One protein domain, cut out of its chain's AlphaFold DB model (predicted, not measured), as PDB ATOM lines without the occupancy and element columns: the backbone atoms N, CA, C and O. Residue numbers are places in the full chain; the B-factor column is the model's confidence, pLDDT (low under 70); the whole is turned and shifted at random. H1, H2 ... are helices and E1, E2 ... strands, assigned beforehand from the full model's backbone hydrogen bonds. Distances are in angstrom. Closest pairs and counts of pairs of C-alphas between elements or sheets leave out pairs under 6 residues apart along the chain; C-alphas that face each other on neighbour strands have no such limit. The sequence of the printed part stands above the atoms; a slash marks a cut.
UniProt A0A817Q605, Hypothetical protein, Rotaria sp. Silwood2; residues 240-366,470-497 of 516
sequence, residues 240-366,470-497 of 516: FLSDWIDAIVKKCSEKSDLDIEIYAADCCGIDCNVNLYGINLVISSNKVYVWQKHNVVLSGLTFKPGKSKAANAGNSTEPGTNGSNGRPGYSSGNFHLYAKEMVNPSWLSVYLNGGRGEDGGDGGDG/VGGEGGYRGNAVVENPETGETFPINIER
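Overview. This is residues 240 to 366 and 470 to 497 of the 516 residues of the protein "Hypothetical protein" of Rotaria sp. Silwood2 (UniProt A0A817Q605). With little regular structure, this is a head of stacked turns in two parallel sheets, E1 E2 E4 E6 and E3 E5 E7, with H1 beyond E1 and a long arm within residues 298 to 334 and 352 to 366. The named elements, H1 then E1 to E7 along the chain, hold 56 of the 155 printed residues, and the class is mostly strand. Loose, with radius of gyration of the C-alphas 21.2 A, it spans 75 by 29 by 24 A.

Along the chain. Find E1, residues 259 to 270, 18.0 A, from C-alpha (-10.750, 13.250, 26.846). Its sheet adds E2, 281 to 290, E4, 335 to 343, and E6, 480 to 483. The other has E3, 294 to 297, E5, 348 to 351, and E7, 494 to 496, ending at (-1.992, 25.438, 40.487).

Arrangement. N 262 of E1 and O 282 of E2 are 2.8 A apart, within hydrogen-bond range, as are N 350 of E5 and O 494 of E7. H1, residues 245 to 254, is on neither sheet.

Size, cuts and confidence. Residues 367 to 469 are cut out; C-alphas 366 and 470 are 19.4 A apart. The E3 to E4 link is long.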
ATOM      1  N   PHE A 240      -4.220  26.506  16.057       97.44
ATOM      2  CA  PHE A 240      -4.481  27.561  17.037       97.44
ATOM      3  C   PHE A 240      -5.700  27.168  17.865       97.44
ATOM      4  O   PHE A 240      -6.739  26.820  17.300       97.44
ATOM      5  N   LEU A 241      -5.585  27.186  19.193       97.50
ATOM      6  CA  LEU A 241      -6.682  26.749  20.062       97.50
ATOM      7  C   LEU A 241      -7.918  27.641  19.920       97.50
ATOM      8  O   LEU A 241      -9.038  27.135  19.999       97.50
ATOM      9  N   SER A 242      -7.736  28.927  19.613       97.19
ATOM     10  CA  SER A 242      -8.841  29.865  19.389       97.19
ATOM     11  C   SER A 242      -9.771  29.481  18.233       97.19
ATOM     12  O   SER A 242     -10.921  29.905  18.224       97.19
ATOM     13  N   ASP A 243      -9.309  28.691  17.258       97.31
ATOM     14  CA  ASP A 243     -10.155  28.204  16.155       97.31
ATOM     15  C   ASP A 243     -11.073  27.048  16.560       97.31
ATOM     16  O   ASP A 243     -12.066  26.779  15.885       97.31
ATOM     17  N   TRP A 244     -10.744  26.351  17.649       97.69
ATOM     18  CA  TRP A 244     -11.357  25.066  17.981       97.69
ATOM     19  C   TRP A 244     -12.000  25.026  19.360       97.69
ATOM     20  O   TRP A 244     -12.827  24.149  19.600       97.69
ATOM     21  N   ILE A 245     -11.671  25.961  20.257       97.25
ATOM     22  CA  ILE A 245     -12.118  25.902  21.650       97.25
ATOM     23  C   ILE A 245     -13.645  25.873  21.781       97.25
ATOM     24  O   ILE A 245     -14.166  25.040  22.516       97.25
ATOM     25  N   ASP A 246     -14.372  26.674  21.001       97.38
ATOM     26  CA  ASP A 246     -15.841  26.692  21.035       97.38
ATOM     27  C   ASP A 246     -16.440  25.364  20.554       97.38
ATOM     28  O   ASP A 246     -17.406  24.854  21.125       97.38
ATOM     29  N   ALA A 247     -15.844  24.765  19.520       97.25
ATOM     30  CA  ALA A 247     -16.268  23.471  18.998       97.25
ATOM     31  C   ALA A 247     -15.982  22.337  19.998       97.25
ATOM     32  O   ALA A 247     -16.824  21.452  20.172       97.25
ATOM     33  N   ILE A 248     -14.836  22.390  20.683       97.19
ATOM     34  CA  ILE A 248     -14.464  21.456  21.753       97.19
ATOM     35  C   ILE A 248     -15.450  21.584  22.918       97.19
ATOM     36  O   ILE A 248     -16.066  20.592  23.293       97.19
ATOM     37  N   VAL A 249     -15.676  22.797  23.435       95.75
ATOM     38  CA  VAL A 249     -16.611  23.057  24.545       95.75
ATOM     39  C   VAL A 249     -18.016  22.566  24.202       95.75
ATOM     40  O   VAL A 249     -18.645  21.878  25.008       95.75
ATOM     41  N   LYS A 250     -18.492  22.843  22.982       95.94
ATOM     42  CA  LYS A 250     -19.778  22.329  22.505       95.94
ATOM     43  C   LYS A 250     -19.822  20.800  22.558       95.94
ATOM     44  O   LYS A 250     -20.779  20.241  23.087       95.94
ATOM     45  N   LYS A 251     -18.782  20.110  22.081       95.19
ATOM     46  CA  LYS A 251     -18.713  18.640  22.114       95.19
ATOM     47  C   LYS A 251     -18.664  18.076  23.535       95.19
ATOM     48  O   LYS A 251     -19.342  17.090  23.807       95.19
ATOM     49  N   CYS A 252     -17.942  18.724  24.443       92.38
ATOM     50  CA  CYS A 252     -17.901  18.356  25.860       92.38
ATOM     51  C   CYS A 252     -19.254  18.544  26.559       92.38
ATOM     52  O   CYS A 252     -19.602  17.769  27.443       92.38
ATOM     53  N   SER A 253     -20.056  19.530  26.144       91.38
ATOM     54  CA  SER A 253     -21.415  19.703  26.678       91.38
ATOM     55  C   SER A 253     -22.393  18.618  26.205       91.38
ATOM     56  O   SER A 253     -23.337  18.287  26.917       91.38
ATOM     57  N   GLU A 254     -22.155  18.038  25.023       92.50
ATOM     58  CA  GLU A 254     -22.962  16.947  24.461       92.50
ATOM     59  C   GLU A 254     -22.619  15.581  25.091       92.50
ATOM     60  O   GLU A 254     -23.442  14.665  25.050       92.50
ATOM     61  N   LYS A 255     -21.414  15.420  25.659       88.50
ATOM     62  CA  LYS A 255     -20.939  14.157  26.239       88.50
ATOM     63  C   LYS A 255     -19.957  14.409  27.390       88.50
ATOM     64  O   LYS A 255     -18.864  14.915  27.160       88.50
ATOM     65  N   SER A 256     -20.343  14.000  28.602       76.81
ATOM     66  CA  SER A 256     -19.638  14.313  29.858       76.81
ATOM     67  C   SER A 256     -18.271  13.646  30.023       76.81
ATOM     68  O   SER A 256     -17.439  14.165  30.758       76.81
ATOM     69  N   ASP A 257     -18.023  12.535  29.324       84.69
ATOM     70  CA  ASP A 257     -16.858  11.671  29.561       84.69
ATOM     71  C   ASP A 257     -15.916  11.693  28.346       84.69
ATOM     72  O   ASP A 257     -15.688  10.672  27.690       84.69
ATOM     73  N   LEU A 258     -15.459  12.890  27.968       93.56
ATOM     74  CA  LEU A 258     -14.542  13.081  26.845       93.56
ATOM     75  C   LEU A 258     -13.150  13.479  27.317       93.56
ATOM     76  O   LEU A 258     -13.004  14.467  28.030       93.56
ATOM     77  N   ASP A 259     -12.137  12.782  26.809       95.94
ATOM     78  CA  ASP A 259     -10.750  13.250  26.846       95.94
ATOM     79  C   ASP A 259     -10.427  14.014  25.560       95.94
ATOM     80  O   ASP A 259     -10.876  13.637  24.472       95.94
ATOM     81  N   ILE A 260      -9.624  15.070  25.659       98.19
ATOM     82  CA  ILE A 260      -9.223  15.885  24.510       98.19
ATOM     83  C   ILE A 260      -7.767  15.598  24.168       98.19
ATOM     84  O   ILE A 260      -6.884  15.745  25.010       98.19
ATOM     85  N   GLU A 261      -7.502  15.229  22.917       98.50
ATOM     86  CA  GLU A 261      -6.149  14.997  22.411       98.50
ATOM     87  C   GLU A 261      -5.879  15.907  21.209       98.50
ATOM     88  O   GLU A 261      -6.570  15.843  20.194       98.50
ATOM     89  N   ILE A 262      -4.858  16.752  21.307       98.62
ATOM     90  CA  ILE A 262      -4.468  17.708  20.272       98.62
ATOM     91  C   ILE A 262      -3.099  17.309  19.729       98.62
ATOM     92  O   ILE A 262      -2.097  17.374  20.438       98.62
ATOM     93  N   TYR A 263      -3.049  16.937  18.454       98.50
ATOM     94  CA  TYR A 263      -1.839  16.538  17.742       98.50
ATOM     95  C   TYR A 263      -1.512  17.560  16.651       98.50
ATOM     96  O   TYR A 263      -2.121  17.566  15.578       98.50
ATOM     97  N   ALA A 264      -0.523  18.415  16.914       97.88
ATOM     98  CA  ALA A 264      -0.043  19.400  15.951       97.88
ATOM     99  C   ALA A 264       1.349  19.015  15.434       97.88
ATOM    100  O   ALA A 264       2.333  19.106  16.164       97.88
ATOM    101  N   ALA A 265       1.458  18.599  14.173       97.25
ATOM    102  CA  ALA A 265       2.706  18.055  13.636       97.25
ATOM    103  C   ALA A 265       3.872  19.060  13.605       97.25
ATOM    104  O   ALA A 265       5.021  18.642  13.684       97.25
ATOM    105  N   ASP A 266       3.605  20.358  13.470       95.94
ATOM    106  CA  ASP A 266       4.631  21.405  13.442       95.94
ATOM    107  C   ASP A 266       4.518  22.327  14.662       95.94
ATOM    108  O   ASP A 266       5.487  22.463  15.405       95.94
ATOM    109  N   CYS A 267       3.346  22.933  14.888       96.19
ATOM    110  CA  CYS A 267       3.158  23.901  15.967       96.19
ATOM    111  C   CYS A 267       1.738  23.869  16.549       96.19
ATOM    112  O   CYS A 267       0.758  23.998  15.814       96.19
ATOM    113  N   CYS A 268       1.617  23.773  17.872       97.88
ATOM    114  CA  CYS A 268       0.375  24.062  18.582       97.88
ATOM    115  C   CYS A 268       0.469  25.439  19.225       97.88
ATOM    116  O   CYS A 268       1.392  25.726  19.990       97.88
ATOM    117  N   GLY A 269      -0.488  26.294  18.895       96.81
ATOM    118  CA  GLY A 269      -0.558  27.627  19.413       96.81
ATOM    119  C   GLY A 269      -1.611  27.811  20.499       96.81
ATOM    120  O   GLY A 269      -2.803  27.728  20.215       96.81
ATOM    121  N   ILE A 270      -1.167  28.107  21.724       97.19
ATOM    122  CA  ILE A 270      -2.040  28.484  22.840       97.19
ATOM    123  C   ILE A 270      -2.237  30.002  22.778       97.19
ATOM    124  O   ILE A 270      -1.427  30.773  23.292       97.19
ATOM    125  N   ASP A 271      -3.292  30.419  22.078       96.38
ATOM    126  CA  ASP A 271      -3.621  31.816  21.768       96.38
ATOM    127  C   ASP A 271      -4.957  32.283  22.377       96.38
ATOM    128  O   ASP A 271      -5.446  33.376  22.085       96.38
ATOM    129  N   CYS A 272      -5.563  31.460  23.234       97.75
ATOM    130  CA  CYS A 272      -6.761  31.794  23.990       97.75
ATOM    131  C   CYS A 272      -6.765  31.101  25.357       97.75
ATOM    132  O   CYS A 272      -5.992  30.176  25.615       97.75
ATOM    133  N   ASN A 273      -7.674  31.531  26.233       98.31
ATOM    134  CA  ASN A 273      -7.966  30.790  27.456       98.31
ATOM    135  C   ASN A 273      -8.769  29.526  27.122       98.31
ATOM    136  O   ASN A 273      -9.625  29.543  26.237       98.31
ATOM    137  N   VAL A 274      -8.513  28.449  27.856       97.81
ATOM    138  CA  VAL A 274      -9.167  27.146  27.698       97.81
ATOM    139  C   VAL A 274      -9.873  26.820  29.005       97.81
ATOM    140  O   VAL A 274      -9.218  26.721  30.033       97.81
ATOM    141  N   ASN A 275     -11.195  26.645  28.978       97.00
ATOM    142  CA  ASN A 275     -11.986  26.297  30.162       97.00
ATOM    143  C   ASN A 275     -12.720  24.975  29.909       97.00
ATOM    144  O   ASN A 275     -13.748  24.960  29.235       97.00
ATOM    145  N   LEU A 276     -12.177  23.874  30.429       96.00
ATOM    146  CA  LEU A 276     -12.672  22.508  30.233       96.00
ATOM    147  C   LEU A 276     -12.726  21.787  31.592       96.00
ATOM    148  O   LEU A 276     -11.865  20.977  31.924       96.00
ATOM    149  N   TYR A 277     -13.713  22.138  32.417       95.12
ATOM    150  CA  TYR A 277     -13.805  21.679  33.807       95.12
ATOM    151  C   TYR A 277     -13.881  20.151  33.922       95.12
ATOM    152  O   TYR A 277     -14.777  19.536  33.348       95.12
ATOM    153  N   GLY A 278     -12.970  19.550  34.691       95.38
ATOM    154  CA  GLY A 278     -12.939  18.103  34.929       95.38
ATOM    155  C   GLY A 278     -12.470  17.253  33.742       95.38
ATOM    156  O   GLY A 278     -12.548  16.031  33.812       95.38
ATOM    157  N   ILE A 279     -11.987  17.871  32.659       96.69
ATOM    158  CA  ILE A 279     -11.672  17.186  31.397       96.69
ATOM    159  C   ILE A 279     -10.164  17.031  31.226       96.69
ATOM    160  O   ILE A 279      -9.405  17.983  31.414       96.69
ATOM    161  N   ASN A 280      -9.722  15.834  30.833       98.06
ATOM    162  CA  ASN A 280      -8.319  15.595  30.517       98.06
ATOM    163  C   ASN A 280      -7.954  16.241  29.175       98.06
ATOM    164  O   ASN A 280      -8.674  16.094  28.186       98.06
ATOM    165  N   LEU A 281      -6.808  16.915  29.134       98.44
ATOM    166  CA  LEU A 281      -6.286  17.567  27.939       98.44
ATOM    167  C   LEU A 281      -4.850  17.121  27.676       98.44
ATOM    168  O   LEU A 281      -3.959  17.333  28.498       98.44
ATOM    169  N   VAL A 282      -4.637  16.551  26.495       98.62
ATOM    170  CA  VAL A 282      -3.328  16.176  25.966       98.62
ATOM    171  C   VAL A 282      -2.999  17.066  24.774       98.62
ATOM    172  O   VAL A 282      -3.781  17.157  23.831       98.62
ATOM    173  N   ILE A 283      -1.828  17.694  24.783       98.69
ATOM    174  CA  ILE A 283      -1.274  18.446  23.658       98.69
ATOM    175  C   ILE A 283       0.061  17.811  23.287       98.69
ATOM    176  O   ILE A 283       0.964  17.725  24.110       98.69
ATOM    177  N   SER A 284       0.208  17.381  22.039       98.56
ATOM    178  CA  SER A 284       1.450  16.835  21.504       98.56
ATOM    179  C   SER A 284       1.835  17.601  20.248       98.56
ATOM    180  O   SER A 284       1.106  17.594  19.251       98.56
ATOM    181  N   SER A 285       2.993  18.256  20.273       98.25
ATOM    182  CA  SER A 285       3.495  18.998  19.120       98.25
ATOM    183  C   SER A 285       5.014  18.998  19.023       98.25
ATOM    184  O   SER A 285       5.708  18.705  19.985       98.25
ATOM    185  N   ASN A 286       5.562  19.343  17.857       97.19
ATOM    186  CA  ASN A 286       6.988  19.648  17.770       97.19
ATOM    187  C   ASN A 286       7.308  20.943  18.524       97.19
ATOM    188  O   ASN A 286       8.267  20.973  19.292       97.19
ATOM    189  N   LYS A 287       6.487  21.984  18.349       97.06
ATOM    190  CA  LYS A 287       6.635  23.260  19.048       97.06
ATOM    191  C   LYS A 287       5.329  23.708  19.679       97.06
ATOM    192  O   LYS A 287       4.268  23.584  19.071       97.06
ATOM    193  N   VAL A 288       5.409  24.294  20.868       97.75
ATOM    194  CA  VAL A 288       4.284  25.004  21.479       97.75
ATOM    195  C   VAL A 288       4.643  26.467  21.647       97.75
ATOM    196  O   VAL A 288       5.697  26.801  22.177       97.75
ATOM    197  N   TYR A 289       3.750  27.347  21.217       95.62
ATOM    198  CA  TYR A 289       3.896  28.781  21.420       95.62
ATOM    199  C   TYR A 289       2.785  29.303  22.321       95.62
ATOM    200  O   TYR A 289       1.626  28.896  22.219       95.62
ATOM    201  N   VAL A 290       3.160  30.238  23.188       95.94
ATOM    202  CA  VAL A 290       2.251  30.990  24.048       95.94
ATOM    203  C   VAL A 290       2.469  32.469  23.719       95.94
ATOM    204  O   VAL A 290       3.504  33.044  24.057       95.94
ATOM    205  N   TRP A 291       1.554  33.087  22.963       86.75
ATOM    206  CA  TRP A 291       1.751  34.457  22.436       86.75
ATOM    207  C   TRP A 291       1.430  35.531  23.466       86.75
ATOM    208  O   TRP A 291       1.934  36.645  23.360       86.75
ATOM    209  N   GLN A 292       0.571  35.216  24.430       93.81
ATOM    210  CA  GLN A 292       0.179  36.103  25.517       93.81
ATOM    211  C   GLN A 292      -0.073  35.279  26.776       93.81
ATOM    212  O   GLN A 292      -0.053  34.051  26.743       93.81
ATOM    213  N   LYS A 293      -0.317  35.955  27.900       97.69
ATOM    214  CA  LYS A 293      -0.694  35.263  29.131       97.69
ATOM    215  C   LYS A 293      -2.048  34.584  28.949       97.69
ATOM    216  O   LYS A 293      -3.048  35.269  28.733       97.69
ATOM    217  N   HIS A 294      -2.062  33.263  29.069       98.19
ATOM    218  CA  HIS A 294      -3.260  32.450  28.907       98.19
ATOM    219  C   HIS A 294      -3.410  31.445  30.038       98.19
ATOM    220  O   HIS A 294      -2.432  30.968  30.621       98.19
ATOM    221  N   ASN A 295      -4.668  31.116  30.307       98.31
ATOM    222  CA  ASN A 295      -5.066  30.189  31.347       98.31
ATOM    223  C   ASN A 295      -5.686  28.936  30.729       98.31
ATOM    224  O   ASN A 295      -6.564  29.036  29.871       98.31
ATOM    225  N   VAL A 296      -5.274  27.769  31.214       98.50
ATOM    226  CA  VAL A 296      -5.917  26.479  30.951       98.50
ATOM    227  C   VAL A 296      -6.542  26.001  32.257       98.50
ATOM    228  O   VAL A 296      -5.847  25.620  33.196       98.50
ATOM    229  N   VAL A 297      -7.865  26.058  32.341       98.38
ATOM    230  CA  VAL A 297      -8.649  25.684  33.516       98.38
ATOM    231  C   VAL A 297      -9.288  24.327  33.262       98.38
ATOM    232  O   VAL A 297     -10.253  24.230  32.505       98.38
ATOM    233  N   LEU A 298      -8.762  23.291  33.917       98.06
ATOM    234  CA  LEU A 298      -9.341  21.939  33.917       98.06
ATOM    235  C   LEU A 298      -9.888  21.544  35.296       98.06
ATOM    236  O   LEU A 298     -10.203  20.382  35.545       98.06
ATOM    237  N   SER A 299      -9.987  22.520  36.201       98.06
ATOM    238  CA  SER A 299     -10.429  22.329  37.582       98.06
ATOM    239  C   SER A 299     -11.838  21.734  37.653       98.06
ATOM    240  O   SER A 299     -12.654  21.922  36.755       98.06
ATOM    241  N   GLY A 300     -12.140  21.025  38.734       96.56
ATOM    242  CA  GLY A 300     -13.474  20.509  38.995       96.56
ATOM    243  C   GLY A 300     -14.465  21.615  39.364       96.56
ATOM    244  O   GLY A 300     -14.115  22.616  39.996       96.56
ATOM    245  N   LEU A 301     -15.731  21.429  38.987       94.44
ATOM    246  CA  LEU A 301     -16.820  22.317  39.391       94.44
ATOM    247  C   LEU A 301     -17.004  22.318  40.915       94.44
ATOM    248  O   LEU A 301     -16.983  21.280  41.572       94.44
ATOM    249  N   THR A 302     -17.213  23.510  41.468       95.19
ATOM    250  CA  THR A 302     -17.334  23.755  42.909       95.19
ATOM    251  C   THR A 302     -18.790  24.003  43.289       95.19
ATOM    252  O   THR A 302     -19.457  24.838  42.673       95.19
ATOM    253  N   PHE A 303     -19.275  23.327  44.335       95.56
ATOM    254  CA  PHE A 303     -20.568  23.645  44.942       95.56
ATOM    255  C   PHE A 303     -20.495  24.916  45.788       95.56
ATOM    256  O   PHE A 303     -19.524  25.156  46.511       95.56
ATOM    257  N   LYS A 304     -21.551  25.734  45.713       92.75
ATOM    258  CA  LYS A 304     -21.660  26.936  46.543       92.75
ATOM    259  C   LYS A 304     -21.781  26.538  48.020       92.75
ATOM    260  O   LYS A 304     -22.490  25.579  48.318       92.75
ATOM    261  N   PRO A 305     -21.123  27.266  48.936       88.44
ATOM    262  CA  PRO A 305     -21.358  27.090  50.359       88.44
ATOM    263  C   PRO A 305     -22.800  27.462  50.698       88.44
ATOM    264  O   PRO A 305     -23.336  28.443  50.176       88.44
ATOM    265  N   GLY A 306     -23.416  26.680  51.574       86.19
ATOM    266  CA  GLY A 306     -24.789  26.901  51.998       86.19
ATOM    267  C   GLY A 306     -25.452  25.616  52.460       86.19
ATOM    268  O   GLY A 306     -25.435  24.611  51.757       86.19
ATOM    269  N   LYS A 307     -26.075  25.681  53.634       87.00
ATOM    270  CA  LYS A 307     -26.865  24.588  54.192       87.00
ATOM    271  C   LYS A 307     -28.343  24.841  53.939       87.00
ATOM    272  O   LYS A 307     -28.823  25.961  54.119       87.00
ATOM    273  N   SER A 308     -29.066  23.802  53.550       91.81
ATOM    274  CA  SER A 308     -30.524  23.772  53.640       91.81
ATOM    275  C   SER A 308     -30.929  23.235  55.013       91.81
ATOM    276  O   SER A 308     -30.215  22.422  55.594       91.81
ATOM    277  N   LYS A 309     -32.071  23.676  55.542       95.56
ATOM    278  CA  LYS A 309     -32.678  23.073  56.734       95.56
ATOM    279  C   LYS A 309     -33.841  22.187  56.306       95.56
ATOM    280  O   LYS A 309     -34.672  22.618  55.506       95.56
ATOM    281  N   ALA A 310     -33.883  20.962  56.816       96.62
ATOM    282  CA  ALA A 310     -34.990  20.046  56.588       96.62
ATOM    283  C   ALA A 310     -36.255  20.476  57.351       96.62
ATOM    284  O   ALA A 310     -36.212  21.303  58.265       96.62
ATOM    285  N   ALA A 311     -37.403  19.929  56.954       96.75
ATOM    286  CA  ALA A 311     -38.683  20.274  57.560       96.75
ATOM    287  C   ALA A 311     -38.738  19.841  59.032       96.75
ATOM    288  O   ALA A 311     -38.365  18.716  59.377       96.75
ATOM    289  N   ASN A 312     -39.230  20.736  59.887       97.38
ATOM    290  CA  ASN A 312     -39.538  20.407  61.274       97.38
ATOM    291  C   ASN A 312     -40.703  19.408  61.338       97.38
ATOM    292  O   ASN A 312     -41.492  19.300  60.396       97.38
ATOM    293  N   ALA A 313     -40.820  18.716  62.465       95.50
ATOM    294  CA  ALA A 313     -41.952  17.855  62.767       95.50
ATOM    295  C   ALA A 313     -43.286  18.617  62.688       95.50
ATOM    296  O   ALA A 313     -43.399  19.742  63.184       95.50
ATOM    297  N   GLY A 314     -44.304  17.989  62.094       93.81
ATOM    298  CA  GLY A 314     -45.650  18.557  62.020       93.81
ATOM    299  C   GLY A 314     -46.471  18.370  63.300       93.81
ATOM    300  O   GLY A 314     -47.373  19.163  63.560       93.81
ATOM    301  N   ASN A 315     -46.172  17.333  64.090       89.94
ATOM    302  CA  ASN A 315     -46.870  16.989  65.331       89.94
ATOM    303  C   ASN A 315     -45.964  16.191  66.292       89.94
ATOM    304  O   ASN A 315     -44.858  15.788  65.931       89.94
ATOM    305  N   SER A 316     -46.452  15.934  67.508       87.62
ATOM    306  CA  SER A 316     -45.722  15.251  68.591       87.62
ATOM    307  C   SER A 316     -45.374  13.781  68.320       87.62
ATOM    308  O   SER A 316     -44.512  13.225  68.998       87.62
ATOM    309  N   THR A 317     -45.990  13.143  67.321       88.69
ATOM    310  CA  THR A 317     -45.705  11.741  66.958       88.69
ATOM    311  C   THR A 317     -44.703  11.601  65.816       88.69
ATOM    312  O   THR A 317     -44.151  10.522  65.605       88.69
ATOM    313  N   GLU A 318     -44.431  12.689  65.098       92.81
ATOM    314  CA  GLU A 318     -43.536  12.707  63.949       92.81
ATOM    315  C   GLU A 318     -42.196  13.343  64.321       92.81
ATOM    316  O   GLU A 318     -42.174  14.419  64.918       92.81
ATOM    317  N   PRO A 319     -41.053  12.730  63.980       95.12
ATOM    318  CA  PRO A 319     -39.761  13.370  64.163       95.12
ATOM    319  C   PRO A 319     -39.531  14.479  63.127       95.12
ATOM    320  O   PRO A 319     -40.144  14.508  62.058       95.12
ATOM    321  N   GLY A 320     -38.587  15.373  63.420       96.44
ATOM    322  CA  GLY A 320     -38.038  16.280  62.420       96.44
ATOM    323  C   GLY A 320     -37.400  15.503  61.265       96.44
ATOM    324  O   GLY A 320     -36.816  14.434  61.453       96.44
ATOM    325  N   THR A 321     -37.503  16.026  60.044       97.75
ATOM    326  CA  THR A 321     -36.943  15.354  58.862       97.75
ATOM    327  C   THR A 321     -35.416  15.433  58.879       97.75
ATOM    328  O   THR A 321     -34.840  16.441  59.285       97.75
ATOM    329  N   ASN A 322     -34.731  14.387  58.414       97.88
ATOM    330  CA  ASN A 322     -33.272  14.394  58.307       97.88
ATOM    331  C   ASN A 322     -32.780  15.403  57.259       97.88
ATOM    332  O   ASN A 322     -33.391  15.577  56.202       97.88
ATOM    333  N   GLY A 323     -31.633  16.020  57.530       97.31
ATOM    334  CA  GLY A 323     -30.909  16.833  56.560       97.31
ATOM    335  C   GLY A 323     -30.413  15.998  55.376       97.31
ATOM    336  O   GLY A 323     -30.018  14.842  55.532       97.31
ATOM    337  N   SER A 324     -30.417  16.575  54.175       97.06
ATOM    338  CA  SER A 324     -29.892  15.910  52.978       97.06
ATOM    339  C   SER A 324     -28.364  15.858  52.998       97.06
ATOM    340  O   SER A 324     -27.719  16.852  53.324       97.06
ATOM    341  N   ASN A 325     -27.769  14.739  52.591       97.44
ATOM    342  CA  ASN A 325     -26.320  14.674  52.387       97.44
ATOM    343  C   ASN A 325     -25.890  15.573  51.221       97.44
ATOM    344  O   ASN A 325     -26.611  15.701  50.229       97.44
ATOM    345  N   GLY A 326     -24.700  16.154  51.335       97.06
ATOM    346  CA  GLY A 326     -24.066  16.899  50.261       97.06
ATOM    347  C   GLY A 326     -23.468  15.969  49.204       97.06
ATOM    348  O   GLY A 326     -22.960  14.887  49.508       97.06
ATOM    349  N   ARG A 327     -23.511  16.391  47.940       97.00
ATOM    350  CA  ARG A 327     -22.836  15.710  46.828       97.00
ATOM    351  C   ARG A 327     -21.316  15.927  46.850       97.00
ATOM    352  O   ARG A 327     -20.861  17.014  47.219       97.00
ATOM    353  N   PRO A 328     -20.522  14.935  46.408       96.88
ATOM    354  CA  PRO A 328     -19.076  15.088  46.287       96.88
ATOM    355  C   PRO A 328     -18.722  16.134  45.227       96.88
ATOM    356  O   PRO A 328     -19.388  16.242  44.198       96.88
ATOM    357  N   GLY A 329     -17.657  16.888  45.475       96.31
ATOM    358  CA  GLY A 329     -17.099  17.846  44.534       96.31
ATOM    359  C   GLY A 329     -16.519  17.148  43.307       96.31
ATOM    360  O   GLY A 329     -16.050  16.011  43.368       96.31
ATOM    361  N   TYR A 330     -16.535  17.839  42.171       96.25
ATOM    362  CA  TYR A 330     -16.027  17.274  40.927       96.25
ATOM    363  C   TYR A 330     -14.499  17.215  40.949       96.25
ATOM    364  O   TYR A 330     -13.840  18.158  41.387       96.25
ATOM    365  N   SER A 331     -13.916  16.128  40.453       97.12
ATOM    366  CA  SER A 331     -12.468  16.046  40.255       97.12
ATOM    367  C   SER A 331     -12.009  16.977  39.135       97.12
ATOM    368  O   SER A 331     -12.760  17.289  38.211       97.12
ATOM    369  N   SER A 332     -10.757  17.413  39.216       97.81
ATOM    370  CA  SER A 332     -10.076  18.069  38.102       97.81
ATOM    371  C   SER A 332      -9.729  17.065  37.003       97.81
ATOM    372  O   SER A 332      -9.453  15.900  37.285       97.81
ATOM    373  N   GLY A 333      -9.640  17.551  35.766       97.56
ATOM    374  CA  GLY A 333      -8.967  16.842  34.684       97.56
ATOM    375  C   GLY A 333      -7.445  16.862  34.844       97.56
ATOM    376  O   GLY A 333      -6.907  17.577  35.694       97.56
ATOM    377  N   ASN A 334      -6.754  16.086  34.012       98.44
ATOM    378  CA  ASN A 334      -5.296  16.031  33.915       98.44
ATOM    379  C   ASN A 334      -4.794  16.813  32.697       98.44
ATOM    380  O   ASN A 334      -5.457  16.853  31.662       98.44
ATOM    381  N   PHE A 335      -3.599  17.392  32.800       98.62
ATOM    382  CA  PHE A 335      -2.971  18.149  31.717       98.62
ATOM    383  C   PHE A 335      -1.645  17.522  31.293       98.62
ATOM    384  O   PHE A 335      -0.724  17.395  32.095       98.62
ATOM    385  N   HIS A 336      -1.537  17.128  30.031       98.62
ATOM    386  CA  HIS A 336      -0.317  16.560  29.471       98.62
ATOM    387  C   HIS A 336       0.094  17.385  28.255       98.62
ATOM    388  O   HIS A 336      -0.680  17.528  27.313       98.62
ATOM    389  N   LEU A 337       1.307  17.923  28.256       98.62
ATOM    390  CA  LEU A 337       1.866  18.673  27.142       98.62
ATOM    391  C   LEU A 337       3.242  18.111  26.800       98.62
ATOM    392  O   LEU A 337       4.182  18.210  27.585       98.62
ATOM    393  N   TYR A 338       3.347  17.558  25.597       98.62
ATOM    394  CA  TYR A 338       4.579  17.034  25.033       98.62
ATOM    395  C   TYR A 338       5.029  17.933  23.885       98.62
ATOM    396  O   TYR A 338       4.328  18.062  22.876       98.62
ATOM    397  N   ALA A 339       6.189  18.571  24.041       98.25
ATOM    398  CA  ALA A 339       6.739  19.465  23.027       98.25
ATOM    399  C   ALA A 339       8.261  19.391  22.962       98.25
ATOM    400  O   ALA A 339       8.912  19.385  23.996       98.25
ATOM    401  N   LYS A 340       8.859  19.392  21.764       97.88
ATOM    402  CA  LYS A 340      10.331  19.470  21.659       97.88
ATOM    403  C   LYS A 340      10.853  20.841  22.078       97.88
ATOM    404  O   LYS A 340      11.949  20.957  22.614       97.88
ATOM    405  N   GLU A 341      10.063  21.876  21.820       97.25
ATOM    406  CA  GLU A 341      10.380  23.260  22.147       97.25
ATOM    407  C   GLU A 341       9.111  23.991  22.593       97.25
ATOM    408  O   GLU A 341       8.045  23.824  21.994       97.25
ATOM    409  N   MET A 342       9.231  24.831  23.619       97.12
ATOM    410  CA  MET A 342       8.150  25.696  24.078       97.12
ATOM    411  C   MET A 342       8.624  27.144  24.142       97.12
ATOM    412  O   MET A 342       9.634  27.451  24.774       97.12
ATOM    413  N   VAL A 343       7.878  28.046  23.510       94.94
ATOM    414  CA  VAL A 343       8.179  29.478  23.484       94.94
ATOM    415  C   VAL A 343       7.258  30.218  24.447       94.94
ATOM    416  O   VAL A 343       6.035  30.096  24.379       94.94
ATOM    417  N   ASN A 344       7.871  30.998  25.342       95.94
ATOM    418  CA  ASN A 344       7.242  31.710  26.463       95.94
ATOM    419  C   ASN A 344       6.453  30.808  27.442       95.94
ATOM    420  O   ASN A 344       5.311  31.128  27.780       95.94
ATOM    421  N   PRO A 345       7.034  29.709  27.959       97.56
ATOM    422  CA  PRO A 345       6.333  28.802  28.875       97.56
ATOM    423  C   PRO A 345       5.784  29.509  30.128       97.56
ATOM    424  O   PRO A 345       4.675  29.222  30.570       97.56
ATOM    425  N   SER A 346       6.488  30.525  30.636       97.56
ATOM    426  CA  SER A 346       6.074  31.297  31.816       97.56
ATOM    427  C   SER A 346       4.792  32.121  31.628       97.56
ATOM    428  O   SER A 346       4.264  32.666  32.600       97.56
ATOM    429  N   TRP A 347       4.283  32.245  30.397       97.88
ATOM    430  CA  TRP A 347       3.009  32.909  30.102       97.88
ATOM    431  C   TRP A 347       1.807  31.965  30.187       97.88
ATOM    432  O   TRP A 347       0.670  32.436  30.161       97.88
ATOM    433  N   LEU A 348       2.031  30.659  30.332       98.62
ATOM    434  CA  LEU A 348       0.968  29.682  30.516       98.62
ATOM    435  C   LEU A 348       0.718  29.430  32.004       98.62
ATOM    436  O   LEU A 348       1.644  29.111  32.753       98.62
ATOM    437  N   SER A 349      -0.546  29.536  32.411       98.69
ATOM    438  CA  SER A 349      -1.005  29.111  33.737       98.69
ATOM    439  C   SER A 349      -2.034  27.996  33.609       98.69
ATOM    440  O   SER A 349      -2.965  28.095  32.811       98.69
ATOM    441  N   VAL A 350      -1.875  26.927  34.384       98.69
ATOM    442  CA  VAL A 350      -2.733  25.739  34.347       98.69
ATOM    443  C   VAL A 350      -3.355  25.519  35.726       98.69
ATOM    444  O   VAL A 350      -2.636  25.457  36.722       98.69
ATOM    445  N   TYR A 351      -4.679  25.380  35.783       98.62
ATOM    446  CA  TYR A 351      -5.452  25.233  37.021       98.62
ATOM    447  C   TYR A 351      -6.121  23.860  37.088       98.62
ATOM    448  O   TYR A 351      -7.054  23.575  36.328       98.62
ATOM    449  N   LEU A 352      -5.678  23.033  38.036       98.44
ATOM    450  CA  LEU A 352      -6.057  21.626  38.205       98.44
ATOM    451  C   LEU A 352      -6.643  21.348  39.595       98.44
ATOM    452  O   LEU A 352      -6.337  20.340  40.242       98.44
ATOM    453  N   ASN A 353      -7.440  22.288  40.092       98.44
ATOM    454  CA  ASN A 353      -8.023  22.221  41.422       98.44
ATOM    455  C   ASN A 353      -9.219  21.268  41.445       98.44
ATOM    456  O   ASN A 353     -10.074  21.322  40.565       98.44
ATOM    457  N   GLY A 354      -9.315  20.426  42.468       98.25
ATOM    458  CA  GLY A 354     -10.548  19.704  42.753       98.25
ATOM    459  C   GLY A 354     -11.658  20.665  43.180       98.25
ATOM    460  O   GLY A 354     -11.408  21.668  43.851       98.25
ATOM    461  N   GLY A 355     -12.892  20.367  42.792       97.81
ATOM    462  CA  GLY A 355     -14.062  21.148  43.168       97.81
ATOM    463  C   GLY A 355     -14.455  20.939  44.629       97.81
ATOM    464  O   GLY A 355     -14.284  19.853  45.181       97.81
ATOM    465  N   ARG A 356     -15.004  21.966  45.278       97.81
ATOM    466  CA  ARG A 356     -15.539  21.837  46.644       97.81
ATOM    467  C   ARG A 356     -16.796  20.959  46.668       97.81
ATOM    468  O   ARG A 356     -17.669  21.151  45.819       97.81
ATOM    469  N   GLY A 357     -16.901  20.070  47.657       97.81
ATOM    470  CA  GLY A 357     -18.109  19.290  47.940       97.81
ATOM    471  C   GLY A 357     -19.269  20.140  48.469       97.81
ATOM    472  O   GLY A 357     -19.078  21.228  49.012       97.81
ATOM    473  N   GLU A 358     -20.496  19.673  48.274       97.88
ATOM    474  CA  GLU A 358     -21.702  20.350  48.760       97.88
ATOM    475  C   GLU A 358     -21.851  20.165  50.275       97.88
ATOM    476  O   GLU A 358     -21.479  19.126  50.822       97.88
ATOM    477  N   ASP A 359     -22.388  21.165  50.973       97.88
ATOM    478  CA  ASP A 359     -22.630  21.047  52.412       97.88
ATOM    479  C   ASP A 359     -23.783  20.078  52.697       97.88
ATOM    480  O   ASP A 359     -24.721  19.949  51.909       97.88
ATOM    481  N   GLY A 360     -23.723  19.411  53.847       97.56
ATOM    482  CA  GLY A 360     -24.850  18.641  54.356       97.56
ATOM    483  C   GLY A 360     -25.928  19.571  54.919       97.56
ATOM    484  O   GLY A 360     -25.620  20.584  55.553       97.56
ATOM    485  N   GLY A 361     -27.193  19.219  54.706       97.62
ATOM    486  CA  GLY A 361     -28.335  19.939  55.259       97.62
ATOM    487  C   GLY A 361     -28.484  19.728  56.766       97.62
ATOM    488  O   GLY A 361     -28.131  18.676  57.302       97.62
ATOM    489  N   ASP A 362     -29.029  20.721  57.458       98.00
ATOM    490  CA  ASP A 362     -29.396  20.620  58.867       98.00
ATOM    491  C   ASP A 362     -30.673  19.778  59.025       98.00
ATOM    492  O   ASP A 362     -31.589  19.854  58.199       98.00
ATOM    493  N   GLY A 363     -30.744  18.989  60.098       97.88
ATOM    494  CA  GLY A 363     -31.957  18.267  60.473       97.88
ATOM    495  C   GLY A 363     -33.070  19.221  60.915       97.88
ATOM    496  O   GLY A 363     -32.814  20.285  61.485       97.88
ATOM    497  N   GLY A 364     -34.317  18.846  60.646       97.69
ATOM    498  CA  GLY A 364     -35.492  19.556  61.136       97.69
ATOM    499  C   GLY A 364     -35.662  19.366  62.639       97.69
ATOM    500  O   GLY A 364     -35.318  18.316  63.180       97.69
ATOM    501  N   ASP A 365     -36.195  20.368  63.326       97.62
ATOM    502  CA  ASP A 365     -36.463  20.263  64.762       97.62
ATOM    503  C   ASP A 365     -37.674  19.350  65.022       97.62
ATOM    504  O   ASP A 365     -38.591  19.260  64.199       97.62
ATOM    505  N   GLY A 366     -37.671  18.676  66.169       95.81
ATOM    506  CA  GLY A 366     -38.823  17.956  66.695       95.81
ATOM    507  C   GLY A 366     -39.907  18.908  67.203       95.81
ATOM    508  O   GLY A 366     -39.687  20.107  67.388       95.81
ATOM    509  N   VAL A 470     -24.479  14.639  56.005       97.75
ATOM    510  CA  VAL A 470     -23.013  14.631  55.878       97.75
ATOM    511  C   VAL A 470     -22.606  15.500  54.687       97.75
ATOM    512  O   VAL A 470     -23.253  15.453  53.643       97.75
ATOM    513  N   GLY A 471     -21.559  16.312  54.837       97.38
ATOM    514  CA  GLY A 471     -20.999  17.099  53.740       97.38
ATOM    515  C   GLY A 471     -20.319  16.212  52.697       97.38
ATOM    516  O   GLY A 471     -19.699  15.206  53.032       97.38
ATOM    517  N   GLY A 472     -20.429  16.584  51.426       97.56
ATOM    518  CA  GLY A 472     -19.793  15.855  50.337       97.56
ATOM    519  C   GLY A 472     -18.272  15.997  50.363       97.56
ATOM    520  O   GLY A 472     -17.739  17.051  50.708       97.56
ATOM    521  N   GLU A 473     -17.553  14.951  49.970       97.75
ATOM    522  CA  GLU A 473     -16.093  15.001  49.866       97.75
ATOM    523  C   GLU A 473     -15.636  16.018  48.810       97.75
ATOM    524  O   GLU A 473     -16.321  16.254  47.816       97.75
ATOM    525  N   GLY A 474     -14.475  16.638  49.015       97.31
ATOM    526  CA  GLY A 474     -13.858  17.483  47.997       97.31
ATOM    527  C   GLY A 474     -13.322  16.666  46.818       97.31
ATOM    528  O   GLY A 474     -12.825  15.555  46.990       97.31
ATOM    529  N   GLY A 475     -13.389  17.230  45.614       97.75
ATOM    530  CA  GLY A 475     -12.878  16.592  44.405       97.75
ATOM    531  C   GLY A 475     -11.356  16.438  44.413       97.75
ATOM    532  O   GLY A 475     -10.624  17.207  45.048       97.75
ATOM    533  N   TYR A 476     -10.855  15.463  43.658       98.00
ATOM    534  CA  TYR A 476      -9.417  15.232  43.542       98.00
ATOM    535  C   TYR A 476      -8.749  16.289  42.657       98.00
ATOM    536  O   TYR A 476      -9.311  16.743  41.656       98.00
ATOM    537  N   ARG A 477      -7.520  16.667  43.020       97.69
ATOM    538  CA  ARG A 477      -6.659  17.501  42.170       97.69
ATOM    539  C   ARG A 477      -6.172  16.714  40.953       97.69
ATOM    540  O   ARG A 477      -5.948  15.509  41.047       97.69
ATOM    541  N   GLY A 478      -5.943  17.418  39.852       97.56
ATOM    542  CA  GLY A 478      -5.407  16.835  38.627       97.56
ATOM    543  C   GLY A 478      -3.886  16.715  38.657       97.56
ATOM    544  O   GLY A 478      -3.201  17.341  39.476       97.56
ATOM    545  N   ASN A 479      -3.349  15.923  37.735       98.00
ATOM    546  CA  ASN A 479      -1.919  15.856  37.475       98.00
ATOM    547  C   ASN A 479      -1.526  16.698  36.251       98.00
ATOM    548  O   ASN A 479      -2.344  16.940  35.363       98.00
ATOM    549  N   ALA A 480      -0.265  17.129  36.216       98.06
ATOM    550  CA  ALA A 480       0.313  17.866  35.103       98.06
ATOM    551  C   ALA A 480       1.661  17.271  34.696       98.06
ATOM    552  O   ALA A 480       2.527  17.088  35.552       98.06
ATOM    553  N   VAL A 481       1.849  17.035  33.400       98.19
ATOM    554  CA  VAL A 481       3.136  16.668  32.795       98.19
ATOM    555  C   VAL A 481       3.385  17.611  31.630       98.19
ATOM    556  O   VAL A 481       2.559  17.695  30.728       98.19
ATOM    557  N   VAL A 482       4.487  18.358  31.665       98.38
ATOM    558  CA  VAL A 482       4.828  19.360  30.645       98.38
ATOM    559  C   VAL A 482       6.310  19.236  30.337       98.38
ATOM    560  O   VAL A 482       7.144  19.787  31.058       98.38
ATOM    561  N   GLU A 483       6.639  18.471  29.302       98.31
ATOM    562  CA  GLU A 483       8.015  18.042  29.054       98.31
ATOM    563  C   GLU A 483       8.334  17.820  27.575       98.31
ATOM    564  O   GLU A 483       7.456  17.669  26.718       98.31
ATOM    565  N   ASN A 484       9.628  17.779  27.285       98.31
ATOM    566  CA  ASN A 484      10.149  17.295  26.026       98.31
ATOM    567  C   ASN A 484      10.215  15.762  26.054       98.31
ATOM    568  O   ASN A 484      10.995  15.209  26.827       98.31
ATOM    569  N   PRO A 485       9.457  15.053  25.198       96.88
ATOM    570  CA  PRO A 485       9.412  13.593  25.227       96.88
ATOM    571  C   PRO A 485      10.728  12.925  24.790       96.88
ATOM    572  O   PRO A 485      10.914  11.739  25.041       96.88
ATOM    573  N   GLU A 486      11.633  13.648  24.118       97.12
ATOM    574  CA  GLU A 486      12.938  13.126  23.688       97.12
ATOM    575  C   GLU A 486      14.010  13.273  24.774       97.12
ATOM    576  O   GLU A 486      14.879  12.411  24.890       97.12
ATOM    577  N   THR A 487      13.966  14.355  25.561       97.56
ATOM    578  CA  THR A 487      14.998  14.668  26.569       97.56
ATOM    579  C   THR A 487      14.533  14.485  28.015       97.56
ATOM    580  O   THR A 487      15.373  14.410  28.908       97.56
ATOM    581  N   GLY A 488      13.221  14.429  28.263       97.44
ATOM    582  CA  GLY A 488      12.613  14.470  29.599       97.44
ATOM    583  C   GLY A 488      12.681  15.847  30.275       97.44
ATOM    584  O   GLY A 488      12.349  15.974  31.450       97.44
ATOM    585  N   GLU A 489      13.145  16.885  29.570       97.69
ATOM    586  CA  GLU A 489      13.261  18.235  30.123       97.69
ATOM    587  C   GLU A 489      11.877  18.856  30.334       97.69
ATOM    588  O   GLU A 489      11.066  18.910  29.411       97.69
ATOM    589  N   THR A 490      11.609  19.361  31.539       97.75
ATOM    590  CA  THR A 490      10.339  20.019  31.870       97.75
ATOM    591  C   THR A 490      10.349  21.498  31.502       97.75
ATOM    592  O   THR A 490      11.336  22.189  31.756       97.75
ATOM    593  N   PHE A 491       9.223  22.026  31.023       97.31
ATOM    594  CA  PHE A 491       9.095  23.461  30.748       97.31
ATOM    595  C   PHE A 491       8.558  24.236  31.967       97.31
ATOM    596  O   PHE A 491       7.607  23.784  32.610       97.31
ATOM    597  N   PRO A 492       9.108  25.426  32.285       96.94
ATOM    598  CA  PRO A 492       8.694  26.208  33.448       96.94
ATOM    599  C   PRO A 492       7.383  26.963  33.174       96.94
ATOM    600  O   PRO A 492       7.395  28.119  32.746       96.94
ATOM    601  N   ILE A 493       6.254  26.301  33.417       97.94
ATOM    602  CA  ILE A 493       4.906  26.891  33.370       97.94
ATOM    603  C   ILE A 493       4.352  27.100  34.791       97.94
ATOM    604  O   ILE A 493       4.821  26.475  35.745       97.94
ATOM    605  N   ASN A 494       3.328  27.941  34.953       98.31
ATOM    606  CA  ASN A 494       2.664  28.103  36.250       98.31
ATOM    607  C   ASN A 494       1.579  27.030  36.414       98.31
ATOM    608  O   ASN A 494       0.691  26.922  35.571       98.31
ATOM    609  N   ILE A 495       1.623  26.244  37.491       98.19
ATOM    610  CA  ILE A 495       0.653  25.168  37.745       98.19
ATOM    611  C   ILE A 495       0.074  25.326  39.145       98.19
ATOM    612  O   ILE A 495       0.806  25.278  40.132       98.19
ATOM    613  N   GLU A 496      -1.246  25.454  39.232       98.38
ATOM    614  CA  GLU A 496      -1.992  25.438  40.487       98.38
ATOM    615  C   GLU A 496      -2.777  24.127  40.608       98.38
ATOM    616  O   GLU A 496      -3.518  23.750  39.697       98.38
ATOM    617  N   ARG A 497      -2.601  23.408  41.724       97.06
ATOM    618  CA  ARG A 497      -3.248  22.109  41.958       97.06
ATOM    619  C   ARG A 497      -3.541  21.858  43.436       97.06
ATOM    620  O   ARG A 497      -2.714  21.336  44.184       97.06
TER     621      ARG A 497